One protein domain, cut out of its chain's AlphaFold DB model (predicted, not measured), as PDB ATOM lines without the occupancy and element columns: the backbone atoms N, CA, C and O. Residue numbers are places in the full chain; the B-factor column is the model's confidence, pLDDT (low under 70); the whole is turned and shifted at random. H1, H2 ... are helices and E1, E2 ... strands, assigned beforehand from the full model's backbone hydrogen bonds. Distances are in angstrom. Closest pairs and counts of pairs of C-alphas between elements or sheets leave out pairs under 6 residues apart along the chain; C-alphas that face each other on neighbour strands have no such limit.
ATOM      1  N   ILE A   9      29.133  48.887   5.069       78.06
ATOM      2  CA  ILE A   9      28.873  48.574   6.475       78.06
ATOM      3  C   ILE A   9      27.856  47.435   6.522       78.06
ATOM      4  O   ILE A   9      26.773  47.533   5.950       78.06
ATOM      5  N   ILE A  10      28.210  46.362   7.217       80.94
ATOM      6  CA  ILE A  10      27.386  45.182   7.439       80.94
ATOM      7  C   ILE A  10      27.027  45.136   8.925       80.94
ATOM      8  O   ILE A  10      27.886  44.830   9.760       80.94
ATOM      9  N   PRO A  11      25.766  45.430   9.279       79.62
ATOM     10  CA  PRO A  11      25.271  45.204  10.623       79.62
ATOM     11  C   PRO A  11      25.195  43.712  10.931       79.62
ATOM     12  O   PRO A  11      24.683  42.926  10.129       79.62
ATOM     13  N   MET A  12      25.678  43.332  12.109       78.88
ATOM     14  CA  MET A  12      25.715  41.949  12.564       78.88
ATOM     15  C   MET A  12      24.652  41.702  13.633       78.88
ATOM     16  O   MET A  12      24.787  42.111  14.785       78.88
ATOM     17  N   LEU A  13      23.594  40.988  13.255       73.38
ATOM     18  CA  LEU A  13      22.532  40.546  14.149       73.38
ATOM     19  C   LEU A  13      22.954  39.290  14.921       73.38
ATOM     20  O   LEU A  13      23.164  38.243  14.306       73.38
ATOM     21  N   GLY A  14      23.038  39.393  16.257       61.56
ATOM     22  CA  GLY A  14      23.226  38.233  17.143       61.56
ATOM     23  C   GLY A  14      24.582  38.086  17.840       61.56
ATOM     24  O   GLY A  14      24.949  36.985  18.241       61.56
ATOM     25  N   CYS A  15      25.348  39.167  17.997       58.41
ATOM     26  CA  CYS A  15      26.571  39.128  18.803       58.41
ATOM     27  C   CYS A  15      26.229  39.295  20.285       58.41
ATOM     28  O   CYS A  15      25.973  40.396  20.760       58.41
ATOM     29  N   ASP A  16      26.207  38.198  21.031       54.41
ATOM     30  CA  ASP A  16      26.156  38.265  22.491       54.41
ATOM     31  C   ASP A  16      27.572  38.612  22.989       54.41
ATOM     32  O   ASP A  16      28.456  37.756  22.974       54.41
ATOM     33  N   MET A  17      27.823  39.887  23.320       50.59
ATOM     34  CA  MET A  17      29.144  40.373  23.765       50.59
ATOM     35  C   MET A  17      29.300  40.418  25.295       50.59
ATOM     36  O   MET A  17      30.325  40.881  25.788       50.59
ATOM     37  N   GLY A  18      28.337  39.910  26.073       47.50
ATOM     38  CA  GLY A  18      28.503  39.807  27.522       47.50
ATOM     39  C   GLY A  18      27.214  39.526  28.290       47.50
ATOM     40  O   GLY A  18      26.224  40.247  28.192       47.50
ATOM     41  N   GLU A  19      27.247  38.491  29.131       47.56
ATOM     42  CA  GLU A  19      26.199  38.237  30.119       47.56
ATOM     43  C   GLU A  19      26.562  38.909  31.454       47.56
ATOM     44  O   GLU A  19      27.457  38.450  32.166       47.56
ATOM     45  N   THR A  20      25.840  39.958  31.851       44.59
ATOM     46  CA  THR A  20      25.950  40.549  33.191       44.59
ATOM     47  C   THR A  20      24.932  39.899  34.124       44.59
ATOM     48  O   THR A  20      23.718  40.028  33.979       44.59
ATOM     49  N   LEU A  21      25.412  39.176  35.134       45.84
ATOM     50  CA  LEU A  21      24.549  38.584  36.155       45.84
ATOM     51  C   LEU A  21      24.213  39.630  37.220       45.84
ATOM     52  O   LEU A  21      25.082  40.054  37.975       45.84
ATOM     53  N   VAL A  22      22.942  40.004  37.321       51.78
ATOM     54  CA  VAL A  22      22.429  40.883  38.373       51.78
ATOM     55  C   VAL A  22      21.608  40.065  39.364       51.78
ATOM     56  O   VAL A  22      20.674  39.349  39.001       51.78
ATOM     57  N   ILE A  23      21.959  40.163  40.646       54.78
ATOM     58  CA  ILE A  23      21.179  39.568  41.732       54.78
ATOM     59  C   ILE A  23      20.200  40.628  42.226       54.78
ATOM     60  O   ILE A  23      20.594  41.602  42.863       54.78
ATOM     61  N   GLU A  24      18.918  40.435  41.940       54.56
ATOM     62  CA  GLU A  24      17.861  41.314  42.427       54.56
ATOM     63  C   GLU A  24      17.254  40.724  43.703       54.56
ATOM     64  O   GLU A  24      16.874  39.549  43.744       54.56
ATOM     65  N   LYS A  25      17.166  41.527  44.766       58.38
ATOM     66  CA  LYS A  25      16.571  41.107  46.038       58.38
ATOM     67  C   LYS A  25      15.192  41.737  46.183       58.38
ATOM     68  O   LYS A  25      15.078  42.918  46.492       58.38
ATOM     69  N   VAL A  26      14.150  40.932  45.997       62.25
ATOM     70  CA  VAL A  26      12.752  41.342  46.182       62.25
ATOM     71  C   VAL A  26      12.161  40.519  47.319       62.25
ATOM     72  O   VAL A  26      12.223  39.291  47.298       62.25
ATOM     73  N   ASN A  27      11.592  41.184  48.329       62.53
ATOM     74  CA  ASN A  27      10.928  40.542  49.473       62.53
ATOM     75  C   ASN A  27      11.768  39.434  50.135       62.53
ATOM     76  O   ASN A  27      11.310  38.305  50.308       62.53
ATOM     77  N   SER A  28      13.029  39.738  50.458       56.62
ATOM     78  CA  SER A  28      13.964  38.805  51.115       56.62
ATOM     79  C   SER A  28      14.341  37.558  50.299       56.62
ATOM     80  O   SER A  28      15.155  36.763  50.764       56.62
ATOM     81  N   LYS A  29      13.829  37.410  49.070       60.75
ATOM     82  CA  LYS A  29      14.222  36.376  48.107       60.75
ATOM     83  C   LYS A  29      15.184  36.972  47.080       60.75
ATOM     84  O   LYS A  29      14.984  38.089  46.605       60.75
ATOM     85  N   GLN A  30      16.251  36.240  46.777       55.25
ATOM     86  CA  GLN A  30      17.212  36.615  45.742       55.25
ATOM     87  C   GLN A  30      16.824  35.945  44.428       55.25
ATOM     88  O   GLN A  30      16.625  34.732  44.383       55.25
ATOM     89  N   PHE A  31      16.742  36.738  43.367       53.94
ATOM     90  CA  PHE A  31      16.524  36.272  42.009       53.94
ATOM     91  C   PHE A  31      17.778  36.562  41.198       53.94
ATOM     92  O   PHE A  31      18.268  37.691  41.165       53.94
ATOM     93  N   ARG A  32      18.306  35.533  40.534       46.41
ATOM     94  CA  ARG A  32      19.373  35.707  39.554       46.41
ATOM     95  C   ARG A  32      18.729  36.170  38.251       46.41
ATOM     96  O   ARG A  32      18.030  35.392  37.605       46.41
ATOM     97  N   LYS A  33      18.945  37.428  37.880       49.81
ATOM     98  CA  LYS A  33      18.629  37.956  36.553       49.81
ATOM     99  C   LYS A  33      19.908  37.974  35.731       49.81
ATOM    100  O   LYS A  33      20.910  38.542  36.143       49.81
ATOM    101  N   THR A  34      19.878  37.359  34.559       43.25
ATOM    102  CA  THR A  34      20.921  37.569  33.555       43.25
ATOM    103  C   THR A  34      20.498  38.770  32.720       43.25
ATOM    104  O   THR A  34      19.530  38.678  31.969       43.25
ATOM    105  N   ILE A  35      21.172  39.905  32.890       52.06
ATOM    106  CA  ILE A  35      21.072  41.046  31.981       52.06
ATOM    107  C   ILE A  35      22.124  40.808  30.906       52.06
ATOM    108  O   ILE A  35      23.319  40.892  31.167       52.06
ATOM    109  N   LYS A  36      21.682  40.424  29.714       53.81
ATOM    110  CA  LYS A  36      22.568  40.363  28.555       53.81
ATOM    111  C   LYS A  36      22.605  41.753  27.947       53.81
ATOM    112  O   LYS A  36      21.565  42.207  27.466       53.81
ATOM    113  N   ASP A  37      23.756  42.409  28.006       57.97
ATOM    114  CA  ASP A  37      23.992  43.588  27.180       57.97
ATOM    115  C   ASP A  37      24.345  43.063  25.787       57.97
ATOM    116  O   ASP A  37      25.464  42.638  25.502       57.97
ATOM    117  N   GLU A  38      23.328  42.977  24.926       66.00
ATOM    118  CA  GLU A  38      23.524  42.544  23.546       66.00
ATOM    119  C   GLU A  38      24.040  43.723  22.733       66.00
ATOM    120  O   GLU A  38      23.326  44.696  22.499       66.00
ATOM    121  N   HIS A  39      25.288  43.627  22.290       75.56
ATOM    122  CA  HIS A  39      25.913  44.625  21.440       75.56
ATOM    123  C   HIS A  39      26.005  44.079  20.013       75.56
ATOM    124  O   HIS A  39      26.575  43.024  19.776       75.56
ATOM    125  N   TYR A  40      25.475  44.817  19.048       78.06
ATOM    126  CA  TYR A  40      25.404  44.459  17.637       78.06
ATOM    127  C   TYR A  40      26.525  45.171  16.871       78.06
ATOM    128  O   TYR A  40      26.400  46.369  16.616       78.06
ATOM    129  N   PRO A  41      27.633  44.498  16.522       79.19
ATOM    130  CA  PRO A  41      28.745  45.131  15.842       79.19
ATOM    131  C   PRO A  41      28.384  45.482  14.403       79.19
ATOM    132  O   PRO A  41      27.602  44.808  13.727       79.19
ATOM    133  N   LEU A  42      29.007  46.546  13.930       81.69
ATOM    134  CA  LEU A  42      28.948  47.018  12.563       81.69
ATOM    135  C   LEU A  42      30.326  46.811  11.958       81.69
ATOM    136  O   LEU A  42      31.325  47.322  12.467       81.69
ATOM    137  N   LEU A  43      30.385  46.020  10.895       79.81
ATOM    138  CA  LEU A  43      31.639  45.654  10.254       79.81
ATOM    139  C   LEU A  43      31.745  46.326   8.894       79.81
ATOM    140  O   LEU A  43      30.792  46.321   8.127       79.81
ATOM    141  N   GLN A  44      32.911  46.866   8.573       79.25
ATOM    142  CA  GLN A  44      33.225  47.336   7.236       79.25
ATOM    143  C   GLN A  44      33.859  46.201   6.431       79.25
ATOM    144  O   GLN A  44      34.863  45.614   6.843       79.25
ATOM    145  N   GLU A  45      33.299  45.931   5.256       74.00
ATOM    146  CA  GLU A  45      33.851  45.003   4.270       74.00
ATOM    147  C   GLU A  45      34.266  45.735   2.983       74.00
ATOM    148  O   GLU A  45      33.611  46.713   2.614       74.00
ATOM    149  N   PRO A  46      35.306  45.264   2.261       67.56
ATOM    150  CA  PRO A  46      36.142  44.101   2.570       67.56
ATOM    151  C   PRO A  46      37.156  44.367   3.698       67.56
ATOM    152  O   PRO A  46      37.748  45.443   3.763       67.56
ATOM    153  N   GLY A  47      37.400  43.368   4.548       69.88
ATOM    154  CA  GLY A  47      38.442  43.392   5.587       69.88
ATOM    155  C   GLY A  47      37.930  43.182   7.010       69.88
ATOM    156  O   GLY A  47      38.740  43.151   7.938       69.88
ATOM    157  N   SER A  48      36.616  43.014   7.177       72.12
ATOM    158  CA  SER A  48      35.973  42.721   8.457       72.12
ATOM    159  C   SER A  48      36.375  43.683   9.577       72.12
ATOM    160  O   SER A  48      36.547  43.276  10.719       72.12
ATOM    161  N   VAL A  49      36.573  44.965   9.278       75.94
ATOM    162  CA  VAL A  49      37.021  45.935  10.285       75.94
ATOM    163  C   VAL A  49      35.832  46.321  11.152       75.94
ATOM    164  O   VAL A  49      34.797  46.721  10.628       75.94
ATOM    165  N   LEU A  50      35.965  46.217  12.475       76.12
ATOM    166  CA  LEU A  50      34.952  46.731  13.391       76.12
ATOM    167  C   LEU A  50      34.898  48.258  13.288       76.12
ATOM    168  O   LEU A  50      35.885  48.924  13.593       76.12
ATOM    169  N   VAL A  51      33.751  48.778  12.856       79.38
ATOM    170  CA  VAL A  51      33.468  50.217  12.800       79.38
ATOM    171  C   VAL A  51      32.984  50.684  14.162       79.38
ATOM    172  O   VAL A  51      33.549  51.611  14.730       79.38
ATOM    173  N   ASP A  52      31.953  50.017  14.684       80.75
ATOM    174  CA  ASP A  52      31.325  50.345  15.963       80.75
ATOM    175  C   ASP A  52      30.369  49.224  16.397       80.75
ATOM    176  O   ASP A  52      30.330  48.152  15.786       80.75
ATOM    177  N   HIS A  53      29.572  49.464  17.433       81.06
ATOM    178  CA  HIS A  53      28.542  48.563  17.908       81.06
ATOM    179  C   HIS A  53      27.282  49.307  18.366       81.06
ATOM    180  O   HIS A  53      27.322  50.438  18.835       81.06
ATOM    181  N   VAL A  54      26.138  48.633  18.266       83.12
ATOM    182  CA  VAL A  54      24.827  49.158  18.654       83.12
ATOM    183  C   VAL A  54      24.287  48.350  19.829       83.12
ATOM    184  O   VAL A  54      24.157  47.137  19.727       83.12
ATOM    185  N   ALA A  55      23.929  49.006  20.931       84.31
ATOM    186  CA  ALA A  55      23.314  48.364  22.095       84.31
ATOM    187  C   ALA A  55      21.815  48.718  22.178       84.31
ATOM    188  O   ALA A  55      21.456  49.772  22.715       84.31
ATOM    189  N   PRO A  56      20.904  47.908  21.608       82.56
ATOM    190  CA  PRO A  56      19.476  48.148  21.731       82.56
ATOM    191  C   PRO A  56      19.000  47.944  23.171       82.56
ATOM    192  O   PRO A  56      19.414  47.031  23.875       82.56
ATOM    193  N   SER A  57      18.019  48.745  23.582       81.19
ATOM    194  CA  SER A  57      17.430  48.691  24.929       81.19
ATOM    195  C   SER A  57      16.689  47.387  25.256       81.19
ATOM    196  O   SER A  57      16.352  47.140  26.412       81.19
ATOM    197  N   SER A  58      16.370  46.568  24.248       80.38
ATOM    198  CA  SER A  58      15.821  45.224  24.441       80.38
ATOM    199  C   SER A  58      16.062  44.334  23.223       80.38
ATOM    200  O   SER A  58      16.204  44.822  22.101       80.38
ATOM    201  N   ARG A  59      15.959  43.016  23.428       76.44
ATOM    202  CA  ARG A  59      16.013  41.987  22.372       76.44
ATOM    203  C   ARG A  59      14.759  41.927  21.493       76.44
ATOM    204  O   ARG A  59      14.525  40.944  20.799       76.44
ATOM    205  N   SER A  60      13.877  42.922  21.554       83.50
ATOM    206  CA  SER A  60      12.742  42.976  20.639       83.50
ATOM    207  C   SER A  60      13.247  43.261  19.231       83.50
ATOM    208  O   SER A  60      13.994  44.215  19.028       83.50
ATOM    209  N   ALA A  61      12.752  42.521  18.237       84.00
ATOM    210  CA  ALA A  61      13.031  42.799  16.831       84.00
ATOM    211  C   ALA A  61      12.765  44.268  16.455       84.00
ATOM    212  O   ALA A  61      13.438  44.804  15.581       84.00
ATOM    213  N   GLN A  62      11.803  44.935  17.115       88.19
ATOM    214  CA  GLN A  62      11.570  46.369  16.914       88.19
ATOM    215  C   GLN A  62      12.733  47.226  17.415       88.19
ATOM    216  O   GLN A  62      13.191  48.097  16.685       88.19
ATOM    217  N   ASN A  63      13.197  46.992  18.643       87.94
ATOM    218  CA  ASN A  63      14.247  47.808  19.247       87.94
ATOM    219  C   ASN A  63      15.570  47.591  18.522       87.94
ATOM    220  O   ASN A  63      16.230  48.564  18.197       87.94
ATOM    221  N   ILE A  64      15.893  46.342  18.180       85.81
ATOM    222  CA  ILE A  64      17.076  46.002  17.383       85.81
ATOM    223  C   ILE A  64      17.051  46.751  16.044       85.81
ATOM    224  O   ILE A  64      18.010  47.433  15.695       85.81
ATOM    225  N   THR A  65      15.926  46.676  15.324       89.12
ATOM    226  CA  THR A  65      15.752  47.369  14.036       89.12
ATOM    227  C   THR A  65      15.926  48.877  14.188       89.12
ATOM    228  O   THR A  65      16.721  49.477  13.471       89.12
ATOM    229  N   ASN A  66      15.218  49.485  15.142       91.00
ATOM    230  CA  ASN A  66      15.263  50.927  15.358       91.00
ATOM    231  C   ASN A  66      16.670  51.391  15.733       91.00
ATOM    232  O   ASN A  66      17.138  52.380  15.193       91.00
ATOM    233  N   SER A  67      17.355  50.676  16.627       89.62
ATOM    234  CA  SER A  67      18.700  51.048  17.055       89.62
ATOM    235  C   SER A  67      19.706  50.988  15.904       89.62
ATOM    236  O   SER A  67      20.498  51.912  15.757       89.62
ATOM    237  N   ILE A  68      19.645  49.960  15.051       88.50
ATOM    238  CA  ILE A  68      20.539  49.846  13.885       88.50
ATOM    239  C   ILE A  68      20.248  50.947  12.864       88.50
ATOM    240  O   ILE A  68      21.170  51.610  12.400       88.50
ATOM    241  N   LEU A  69      18.977  51.167  12.521       90.88
ATOM    242  CA  LEU A  69      18.601  52.185  11.537       90.88
ATOM    243  C   LEU A  69      18.927  53.598  12.023       90.88
ATOM    244  O   LEU A  69      19.488  54.379  11.259       90.88
ATOM    245  N   SER A  70      18.621  53.913  13.285       91.56
ATOM    246  CA  SER A  70      18.955  55.207  13.882       91.56
ATOM    247  C   SER A  70      20.457  55.456  13.862       91.56
ATOM    248  O   SER A  70      20.870  56.540  13.466       91.56
ATOM    249  N   TYR A  71      21.265  54.450  14.209       90.31
ATOM    250  CA  TYR A  71      22.718  54.573  14.163       90.31
ATOM    251  C   TYR A  71      23.222  54.832  12.738       90.31
ATOM    252  O   TYR A  71      24.001  55.754  12.521       90.31
ATOM    253  N   LEU A  72      22.758  54.054  11.750       88.19
ATOM    254  CA  LEU A  72      23.156  54.246  10.351       88.19
ATOM    255  C   LEU A  72      22.821  55.665   9.869       88.19
ATOM    256  O   LEU A  72      23.645  56.305   9.225       88.19
ATOM    257  N   ILE A  73      21.650  56.189  10.231       89.44
ATOM    258  CA  ILE A  73      21.267  57.571   9.913       89.44
ATOM    259  C   ILE A  73      22.184  58.578  10.625       89.44
ATOM    260  O   ILE A  73      22.588  59.565  10.011       89.44
ATOM    261  N   GLU A  74      22.526  58.339  11.892       90.38
ATOM    262  CA  GLU A  74      23.375  59.216  12.707       90.38
ATOM    263  C   GLU A  74      24.787  59.367  12.129       90.38
ATOM    264  O   GLU A  74      25.305  60.481  12.057       90.38
ATOM    265  N   ILE A  75      25.375  58.282  11.619       86.38
ATOM    266  CA  ILE A  75      26.677  58.325  10.935       86.38
ATOM    267  C   ILE A  75      26.595  58.831   9.484       86.38
ATOM    268  O   ILE A  75      27.598  58.839   8.772       86.38
ATOM    269  N   GLY A  76      25.410  59.242   9.018       85.69
ATOM    270  CA  GLY A  76      25.185  59.722   7.653       85.69
ATOM    271  C   GLY A  76      25.161  58.617   6.593       85.69
ATOM    272  O   GLY A  76      25.281  58.912   5.403       85.69
ATOM    273  N   PHE A  77      25.009  57.353   6.996       86.69
ATOM    274  CA  PHE A  77      24.880  56.234   6.073       86.69
ATOM    275  C   PHE A  77      23.501  56.253   5.411       86.69
ATOM    276  O   PHE A  77      22.453  56.332   6.059       86.69
ATOM    277  N   LEU A  78      23.493  56.153   4.087       87.31
ATOM    278  CA  LEU A  78      22.266  56.139   3.315       87.31
ATOM    279  C   LEU A  78      21.643  54.746   3.399       87.31
ATOM    280  O   LEU A  78      22.201  53.775   2.906       87.31
ATOM    281  N   LEU A  79      20.450  54.629   3.989       86.31
ATOM    282  CA  LEU A  79      19.785  53.326   4.150       86.31
ATOM    283  C   LEU A  79      19.572  52.582   2.823       86.31
ATOM    284  O   LEU A  79      19.520  51.355   2.810       86.31
ATOM    285  N   HIS A  80      19.467  53.303   1.703       84.06
ATOM    286  CA  HIS A  80      19.358  52.680   0.387       84.06
ATOM    287  C   HIS A  80      20.653  52.001  -0.078       84.06
ATOM    288  O   HIS A  80      20.555  51.125  -0.930       84.06
ATOM    289  N   ASP A  81      21.806  52.311   0.517       85.81
ATOM    290  CA  ASP A  81      23.100  51.664   0.253       85.81
ATOM    291  C   ASP A  81      23.328  50.419   1.132       85.81
ATOM    292  O   ASP A  81      24.324  49.710   0.985       85.81
ATOM    293  N   LEU A  82      22.406  50.112   2.055       86.44
ATOM    294  CA  LEU A  82      22.491  48.909   2.878       86.44
ATOM    295  C   LEU A  82      22.160  47.677   2.032       86.44
ATOM    296  O   LEU A  82      20.990  47.379   1.834       86.44
ATOM    297  N   ASP A  83      23.169  46.953   1.548       85.06
ATOM    298  CA  ASP A  83      22.972  45.769   0.695       85.06
ATOM    299  C   ASP A  83      22.971  44.439   1.448       85.06
ATOM    300  O   ASP A  83      22.279  43.494   1.052       85.06
ATOM    301  N   VAL A  84      23.760  44.345   2.517       84.44
ATOM    302  CA  VAL A  84      24.032  43.088   3.217       84.44
ATOM    303  C   VAL A  84      23.771  43.264   4.704       84.44
ATOM    304  O   VAL A  84      24.237  44.221   5.317       84.44
ATOM    305  N   ILE A  85      23.067  42.299   5.294       84.75
ATOM    306  CA  ILE A  85      22.922  42.185   6.744       84.75
ATOM    307  C   ILE A  85      23.383  40.807   7.201       84.75
ATOM    308  O   ILE A  85      22.972  39.779   6.655       84.75
ATOM    309  N   GLY A  86      24.275  40.786   8.186       81.44
ATOM    310  CA  GLY A  86      24.742  39.557   8.803       81.44
ATOM    311  C   GLY A  86      23.755  39.108   9.868       81.44
ATOM    312  O   GLY A  86      23.307  39.918  10.676       81.44
ATOM    313  N   CYS A  87      23.404  37.826   9.891       75.12
ATOM    314  CA  CYS A  87      22.512  37.296  10.912       75.12
ATOM    315  C   CYS A  87      22.899  35.887  11.344       75.12
ATOM    316  O   CYS A  87      23.160  35.009  10.517       75.12
ATOM    317  N   ASP A  88      22.853  35.670  12.652       71.06
ATOM    318  CA  ASP A  88      22.932  34.356  13.268       71.06
ATOM    319  C   ASP A  88      21.626  33.546  13.119       71.06
ATOM    320  O   ASP A  88      20.670  33.931  12.444       71.06
ATOM    321  N   GLU A  89      21.573  32.357  13.713       64.56
ATOM    322  CA  GLU A  89      20.398  31.478  13.677       64.56
ATOM    323  C   GLU A  89      19.323  31.814  14.726       64.56
ATOM    324  O   GLU A  89      18.474  30.974  15.026       64.56
ATOM    325  N   ILE A  90      19.291  33.034  15.276       69.00
ATOM    326  CA  ILE A  90      18.273  33.401  16.264       69.00
ATOM    327  C   ILE A  90      16.946  33.780  15.585       69.00
ATOM    328  O   ILE A  90      16.866  34.622  14.687       69.00
ATOM    329  N   VAL A  91      15.853  33.191  16.085       61.12
ATOM    330  CA  VAL A  91      14.474  33.378  15.588       61.12
ATOM    331  C   VAL A  91      14.010  34.840  15.640       61.12
ATOM    332  O   VAL A  91      13.294  35.291  14.749       61.12
ATOM    333  N   ILE A  92      14.440  35.600  16.651       69.69
ATOM    334  CA  ILE A  92      14.144  37.037  16.801       69.69
ATOM    335  C   ILE A  92      14.707  37.845  15.620       69.69
ATOM    336  O   ILE A  92      14.103  38.830  15.195       69.69
ATOM    337  N   ASN A  93      15.824  37.401  15.047       72.06
ATOM    338  CA  ASN A  93      16.466  38.071  13.926       72.06
ATOM    339  C   ASN A  93      15.891  37.580  12.580       72.06
ATOM    340  O   ASN A  93      15.563  38.402  11.724       72.06
ATOM    341  N   LYS A  94      15.669  36.261  12.433       70.81
ATOM    342  CA  LYS A  94      15.223  35.593  11.185       70.81
ATOM    343  C   LYS A  94      13.708  35.473  10.970       70.81
ATOM    344  O   LYS A  94      13.282  35.000   9.918       70.81
ATOM    345  N   GLY A  95      12.868  35.824  11.944       76.88
ATOM    346  CA  GLY A  95      11.420  35.610  11.848       76.88
ATOM    347  C   GLY A  95      10.796  36.223  10.583       76.88
ATOM    348  O   GLY A  95      10.870  37.431  10.383       76.88
ATOM    349  N   TRP A  96      10.107  35.414   9.767       71.31
ATOM    350  CA  TRP A  96       9.548  35.839   8.467       71.31
ATOM    351  C   TRP A  96       8.680  37.099   8.550       71.31
ATOM    352  O   TRP A  96       8.724  37.941   7.663       71.31
ATOM    353  N   LYS A  97       7.825  37.216   9.577       76.62
ATOM    354  CA  LYS A  97       6.872  38.340   9.713       76.62
ATOM    355  C   LYS A  97       7.319  39.398  10.717       76.62
ATOM    356  O   LYS A  97       6.972  40.569  10.566       76.62
ATOM    357  N   THR A  98       8.018  38.965  11.761       82.56
ATOM    358  CA  THR A  98       8.293  39.757  12.965       82.56
ATOM    359  C   THR A  98       9.777  39.910  13.261       82.56
ATOM    360  O   THR A  98      10.106  40.639  14.193       82.56
ATOM    361  N   GLY A  99      10.649  39.252  12.498       85.00
ATOM    362  CA  GLY A  99      12.089  39.293  12.697       85.00
ATOM    363  C   GLY A  99      12.689  40.649  12.353       85.00
ATOM    364  O   GLY A  99      12.121  41.407  11.563       85.00
ATOM    365  N   ALA A 100      13.840  40.949  12.954       85.81
ATOM    366  CA  ALA A 100      14.543  42.210  12.739       85.81
ATOM    367  C   ALA A 100      14.886  42.433  11.255       85.81
ATOM    368  O   ALA A 100      14.613  43.506  10.728       85.81
ATOM    369  N   ILE A 101      15.365  41.403  10.542       86.38
ATOM    370  CA  ILE A 101      15.701  41.528   9.111       86.38
ATOM    371  C   ILE A 101      14.473  41.903   8.281       86.38
ATOM    372  O   ILE A 101      14.517  42.860   7.516       86.38
ATOM    373  N   CYS A 102      13.349  41.208   8.487       88.12
ATOM    374  CA  CYS A 102      12.105  41.500   7.773       88.12
ATOM    375  C   CYS A 102      11.641  42.947   7.999       88.12
ATOM    376  O   CYS A 102      11.077  43.578   7.106       88.12
ATOM    377  N   LYS A 103      11.850  43.488   9.204       90.19
ATOM    378  CA  LYS A 103      11.514  44.883   9.504       90.19
ATOM    379  C   LYS A 103      12.460  45.854   8.804       90.19
ATOM    380  O   LYS A 103      11.976  46.801   8.201       90.19
ATOM    381  N   ILE A 104      13.764  45.589   8.814       89.06
ATOM    382  CA  ILE A 104      14.753  46.409   8.102       89.06
ATOM    383  C   ILE A 104      14.449  46.421   6.594       89.06
ATOM    384  O   ILE A 104      14.372  47.489   6.000       89.06
ATOM    385  N   GLU A 105      14.171  45.269   5.982       90.00
ATOM    386  CA  GLU A 105      13.797  45.176   4.561       90.00
ATOM    387  C   GLU A 105      12.547  46.002   4.216       90.00
ATOM    388  O   GLU A 105      12.468  46.596   3.138       90.00
ATOM    389  N   LYS A 106      11.572  46.087   5.134       91.00
ATOM    390  CA  LYS A 106      10.379  46.935   4.965       91.00
ATOM    391  C   LYS A 106      10.715  48.423   5.002       91.00
ATOM    392  O   LYS A 106      10.168  49.166   4.191       91.00
ATOM    393  N   GLU A 107      11.611  48.841   5.893       89.75
ATOM    394  CA  GLU A 107      12.053  50.238   5.993       89.75
ATOM    395  C   GLU A 107      12.881  50.657   4.769       89.75
ATOM    396  O   GLU A 107      12.649  51.722   4.196       89.75
ATOM    397  N   VAL A 108      13.778  49.786   4.293       88.25
ATOM    398  CA  VAL A 108      14.573  50.025   3.073       88.25
ATOM    399  C   VAL A 108      13.738  49.813   1.792       88.25
ATOM    400  O   VAL A 108      14.136  50.226   0.704       88.25
ATOM    401  N   LYS A 109      12.542  49.214   1.906       90.75
ATOM    402  CA  LYS A 109      11.615  48.886   0.802       90.75
ATOM    403  C   LYS A 109      12.239  48.000  -0.282       90.75
ATOM    404  O   LYS A 109      11.843  48.063  -1.447       90.75
ATOM    405  N   ARG A 110      13.205  47.161   0.097       90.50
ATOM    406  CA  ARG A 110      13.890  46.220  -0.797       90.50
ATOM    407  C   ARG A 110      14.368  44.988  -0.024       90.50
ATOM    408  O   ARG A 110      14.640  45.103   1.171       90.50
ATOM    409  N   PRO A 111      14.501  43.827  -0.683       85.94
ATOM    410  CA  PRO A 111      15.131  42.665  -0.071       85.94
ATOM    411  C   PRO A 111      16.630  42.916   0.146       85.94
ATOM    412  O   PRO A 111      17.301  43.473  -0.728       85.94
ATOM    413  N   LEU A 112      17.145  42.488   1.297       86.12
ATOM    414  CA  LEU A 112      18.567  42.553   1.633       86.12
ATOM    415  C   LEU A 112      19.229  41.201   1.374       86.12
ATOM    416  O   LEU A 112      18.591  40.152   1.451       86.12
ATOM    417  N   MET A 113      20.531  41.198   1.094       84.38
ATOM    418  CA  MET A 113      21.290  39.954   1.067       84.38
ATOM    419  C   MET A 113      21.565  39.491   2.500       84.38
ATOM    420  O   MET A 113      22.098  40.238   3.321       84.38
ATOM    421  N   TRP A 114      21.208  38.244   2.800       81.06
ATOM    422  CA  TRP A 114      21.409  37.670   4.127       81.06
ATOM    423  C   TRP A 114      22.784  37.010   4.186       81.06
ATOM    424  O   TRP A 114      23.007  35.944   3.607       81.06
ATOM    425  N   GLY A 115      23.712  37.636   4.905       70.56
ATOM    426  CA  GLY A 115      24.974  37.012   5.273       70.56
ATOM    427  C   GLY A 115      24.725  36.006   6.389       70.56
ATOM    428  O   GLY A 115      24.579  36.393   7.549       70.56
ATOM    429  N   VAL A 116      24.652  34.713   6.060       61.66
ATOM    430  CA  VAL A 116      24.617  33.665   7.087       61.66
ATOM    431  C   VAL A 116      25.992  33.620   7.732       61.66
ATOM    432  O   VAL A 116      26.942  33.089   7.162       61.66
ATOM    433  N   LEU A 117      26.105  34.216   8.915       61.38
ATOM    434  CA  LEU A 117      27.340  34.176   9.673       61.38
ATOM    435  C   LEU A 117      27.262  33.011  10.658       61.38
ATOM    436  O   LEU A 117      26.526  33.060  11.646       61.38
ATOM    437  N   HIS A 118      28.026  31.951  10.399       55.69
ATOM    438  CA  HIS A 118      28.229  30.882  11.372       55.69
ATOM    439  C   HIS A 118      29.114  31.408  12.509       55.69
ATOM    440  O   HIS A 118      30.330  31.231  12.525       55.69
ATOM    441  N   PHE A 119      28.474  32.061  13.480       51.16
ATOM    442  CA  PHE A 119      29.095  32.779  14.599       51.16
ATOM    443  C   PHE A 119      30.038  31.940  15.479       51.16
ATOM    444  O   PHE A 119      30.769  32.484  16.305       51.16
ATOM    445  N   LYS A 120      30.061  30.612  15.308       49.28
ATOM    446  CA  LYS A 120      30.883  29.700  16.111       49.28
ATOM    447  C   LYS A 120      32.252  29.344  15.504       49.28
ATOM    448  O   LYS A 120      33.139  28.972  16.280       49.28
ATOM    449  N   GLU A 121      32.494  29.507  14.194       45.81
ATOM    450  CA  GLU A 121      33.645  28.856  13.522       45.81
ATOM    451  C   GLU A 121      34.414  29.678  12.446       45.81
ATOM    452  O   GLU A 121      34.675  29.151  11.381       45.81
ATOM    453  N   LEU A 122      34.939  30.886  12.748       51.28
ATOM    454  CA  LEU A 122      35.859  31.710  11.885       51.28
ATOM    455  C   LEU A 122      35.111  32.642  10.897       51.28
ATOM    456  O   LEU A 122      34.021  32.271  10.480       51.28
ATOM    457  N   PRO A 123      35.605  33.851  10.506       51.41
ATOM    458  CA  PRO A 123      36.920  34.505  10.651       51.41
ATOM    459  C   PRO A 123      36.961  35.683  11.656       51.41
ATOM    460  O   PRO A 123      38.029  36.234  11.906       51.41
ATOM    461  N   PHE A 124      35.845  36.061  12.284       53.97
ATOM    462  CA  PHE A 124      35.739  37.292  13.090       53.97
ATOM    463  C   PHE A 124      36.279  37.185  14.530       53.97
ATOM    464  O   PHE A 124      36.332  38.185  15.240       53.97
ATOM    465  N   ARG A 125      36.737  36.002  14.984       57.09
ATOM    466  CA  ARG A 125      37.267  35.797  16.357       57.09
ATOM    467  C   ARG A 125      38.367  36.791  16.742       57.09
ATOM    468  O   ARG A 125      38.486  37.160  17.905       57.09
ATOM    469  N   HIS A 126      39.184  37.209  15.778       58.59
ATOM    470  CA  HIS A 126      40.274  38.151  16.026       58.59
ATOM    471  C   HIS A 126      39.783  39.571  16.365       58.59
ATOM    472  O   HIS A 126      40.507  40.298  17.045       58.59
ATOM    473  N   LEU A 127      38.574  39.946  15.931       58.66
ATOM    474  CA  LEU A 127      37.935  41.230  16.240       58.66
ATOM    475  C   LEU A 127      37.348  41.211  17.648       58.66
ATOM    476  O   LEU A 127      37.608  42.119  18.429       58.66
ATOM    477  N   PHE A 128      36.657  40.124  18.009       54.00
ATOM    478  CA  PHE A 128      36.112  39.948  19.359       54.00
ATOM    479  C   PHE A 128      37.211  39.862  20.418       54.00
ATOM    480  O   PHE A 128      37.098  40.499  21.454       54.00
ATOM    481  N   ARG A 129      38.347  39.214  20.122       53.94
ATOM    482  CA  ARG A 129      39.488  39.177  21.054       53.94
ATOM    483  C   ARG A 129      40.018  40.570  21.428       53.94
ATOM    484  O   ARG A 129      40.580  40.715  22.507       53.94
ATOM    485  N   LYS A 130      39.888  41.575  20.548       52.41
ATOM    486  CA  LYS A 130      40.245  42.966  20.876       52.41
ATOM    487  C   LYS A 130      39.205  43.603  21.802       52.41
ATOM    488  O   LYS A 130      39.599  44.206  22.794       52.41
ATOM    489  N   LEU A 131      37.916  43.400  21.532       51.72
ATOM    490  CA  LEU A 131      36.822  43.897  22.378       51.72
ATOM    491  C   LEU A 131      36.826  43.273  23.783       51.72
ATOM    492  O   LEU A 131      36.751  43.992  24.775       51.72
ATOM    493  N   ASP A 132      37.020  41.956  23.880       46.72
ATOM    494  CA  ASP A 132      37.083  41.221  25.154       46.72
ATOM    495  C   ASP A 132      38.301  41.602  26.016       46.72
ATOM    496  O   ASP A 132      38.347  41.306  27.207       46.72
ATOM    497  N   SER A 133      39.323  42.226  25.419       43.34
ATOM    498  CA  SER A 133      40.498  42.700  26.160       43.34
ATOM    499  C   SER A 133      40.313  44.095  26.769       43.34
ATOM    500  O   SER A 133      41.036  44.444  27.700       43.34
ATOM    501  N   GLU A 134      39.340  44.871  26.276       43.69
ATOM    502  CA  GLU A 134      38.980  46.198  26.800       43.69
ATOM    503  C   GLU A 134      37.816  46.145  27.793       43.69
ATOM    504  O   GLU A 134      37.726  46.997  28.684       43.69
ATOM    505  N   THR A 135      36.963  45.117  27.727       37.38
ATOM    506  CA  THR A 135      36.030  44.828  28.813       37.38
ATOM    507  C   THR A 135      36.834  44.318  30.005       37.38
ATOM    508  O   THR A 135      37.160  43.142  30.149       37.38
TER     509      THR A 135
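This is residues 9 to 135 of the 156 residues of an uncharacterized protein of Araneus ventricosus (UniProt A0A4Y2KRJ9). A strongly twisted five-stranded sheet has helices H1 and H3 over one face, and from it the long hairpin of E2 and E3 reaches away as an arm that makes the longest axis. E1 runs on into E2 and E3 runs on into E4, while H4 only grazes the sheet near its edge strand E5. The printed part has 127 residues, with four named helices and seven named strands in the order E1 E2 E3 E4 E5 H1 E6 H2 H3 E7 H4. The sheet runs E5 E4 E1 E6 E7 and is mixed; the class is mixed, helices and strands. The whole is compact by its radius of gyration of the C-alphas, 15.9 A, yet elongated, spanning 53 by 33 by 28 A.

In the sheet, E1 is residues 9 to 13, beginning at C-alpha 9 (28.873, 48.574, 6.475). E4, residues 40 to 45, is 15.8 A long and E5, residues 49 to 54, is 15.1 A; E6 is residues 84 to 87 and E7 residues 113 to 116. In the arm, E2, residues 16 to 26, is 27.4 A long and E3, residues 29 to 38, is 27.0 A; C-alpha 26 is at (12.752, 41.342, 46.182). H1, residues 61 to 74, is 19.8 A long, H2 is residues 91 to 94, and H3, residues 100 to 108, is 12.4 A. H4, residues 125 to 134, is 14.8 A long and ends at C-alpha 134 (38.980, 46.198, 26.800).

E4 and E5 form a hairpin, with N 42 and O 52 2.8 A apart, within hydrogen-bond range. E4 is antiparallel to E1, with N 10 and O 43 at 2.7 A. E1 and E6 are parallel, with N 13 and O 86 at 2.8 A, and E6 and E7 are parallel, with N 115 and O 85 at 2.9 A. H1 and H3 are on the same face, making two layers, helices on one face of a sheet. H1 lies over E4 at a height over the sheet of 9.9 A. H1 and H3 touch, closest at the C-alphas of Ala 61 and Ala 100, 4.4 A, at a steep tilt of 44 degrees, the same way. H2 and H3 touch only at the corner, closest at the C-alphas of Asn 93 and Ala 100, 4.7 A. Units of two strands running the same way with helices between are the split strand-helix-strand unit E5, H1, E6 and the strand-helix-strand unit E6, H2 H3, E7, both with right-handed crossovers. In the hairpin of E2 and E3, N 22 and O 33 are 2.8 A apart. E1 runs on into E2 at 42 degrees, and E3 into E4 at 16 degrees. The closest C-alphas of E5 and H4, those of Leu 50 and Leu 127, are 6.9 A apart. Every O i to N i+4 pair is within hydrogen-bond range in H1 and H3; H4 has 3 of 6, and H2 is too short for such a pair.

The two C-alphas farthest apart are those of Ser 28 and Pro 46, 53.6 A. The printed part has no cut, and no link is long. The mean pLDDT of the printed part is 71.7; it is under 70 at residues 14 to 38, 46 to 47, 89 to 92 and 116 to 135.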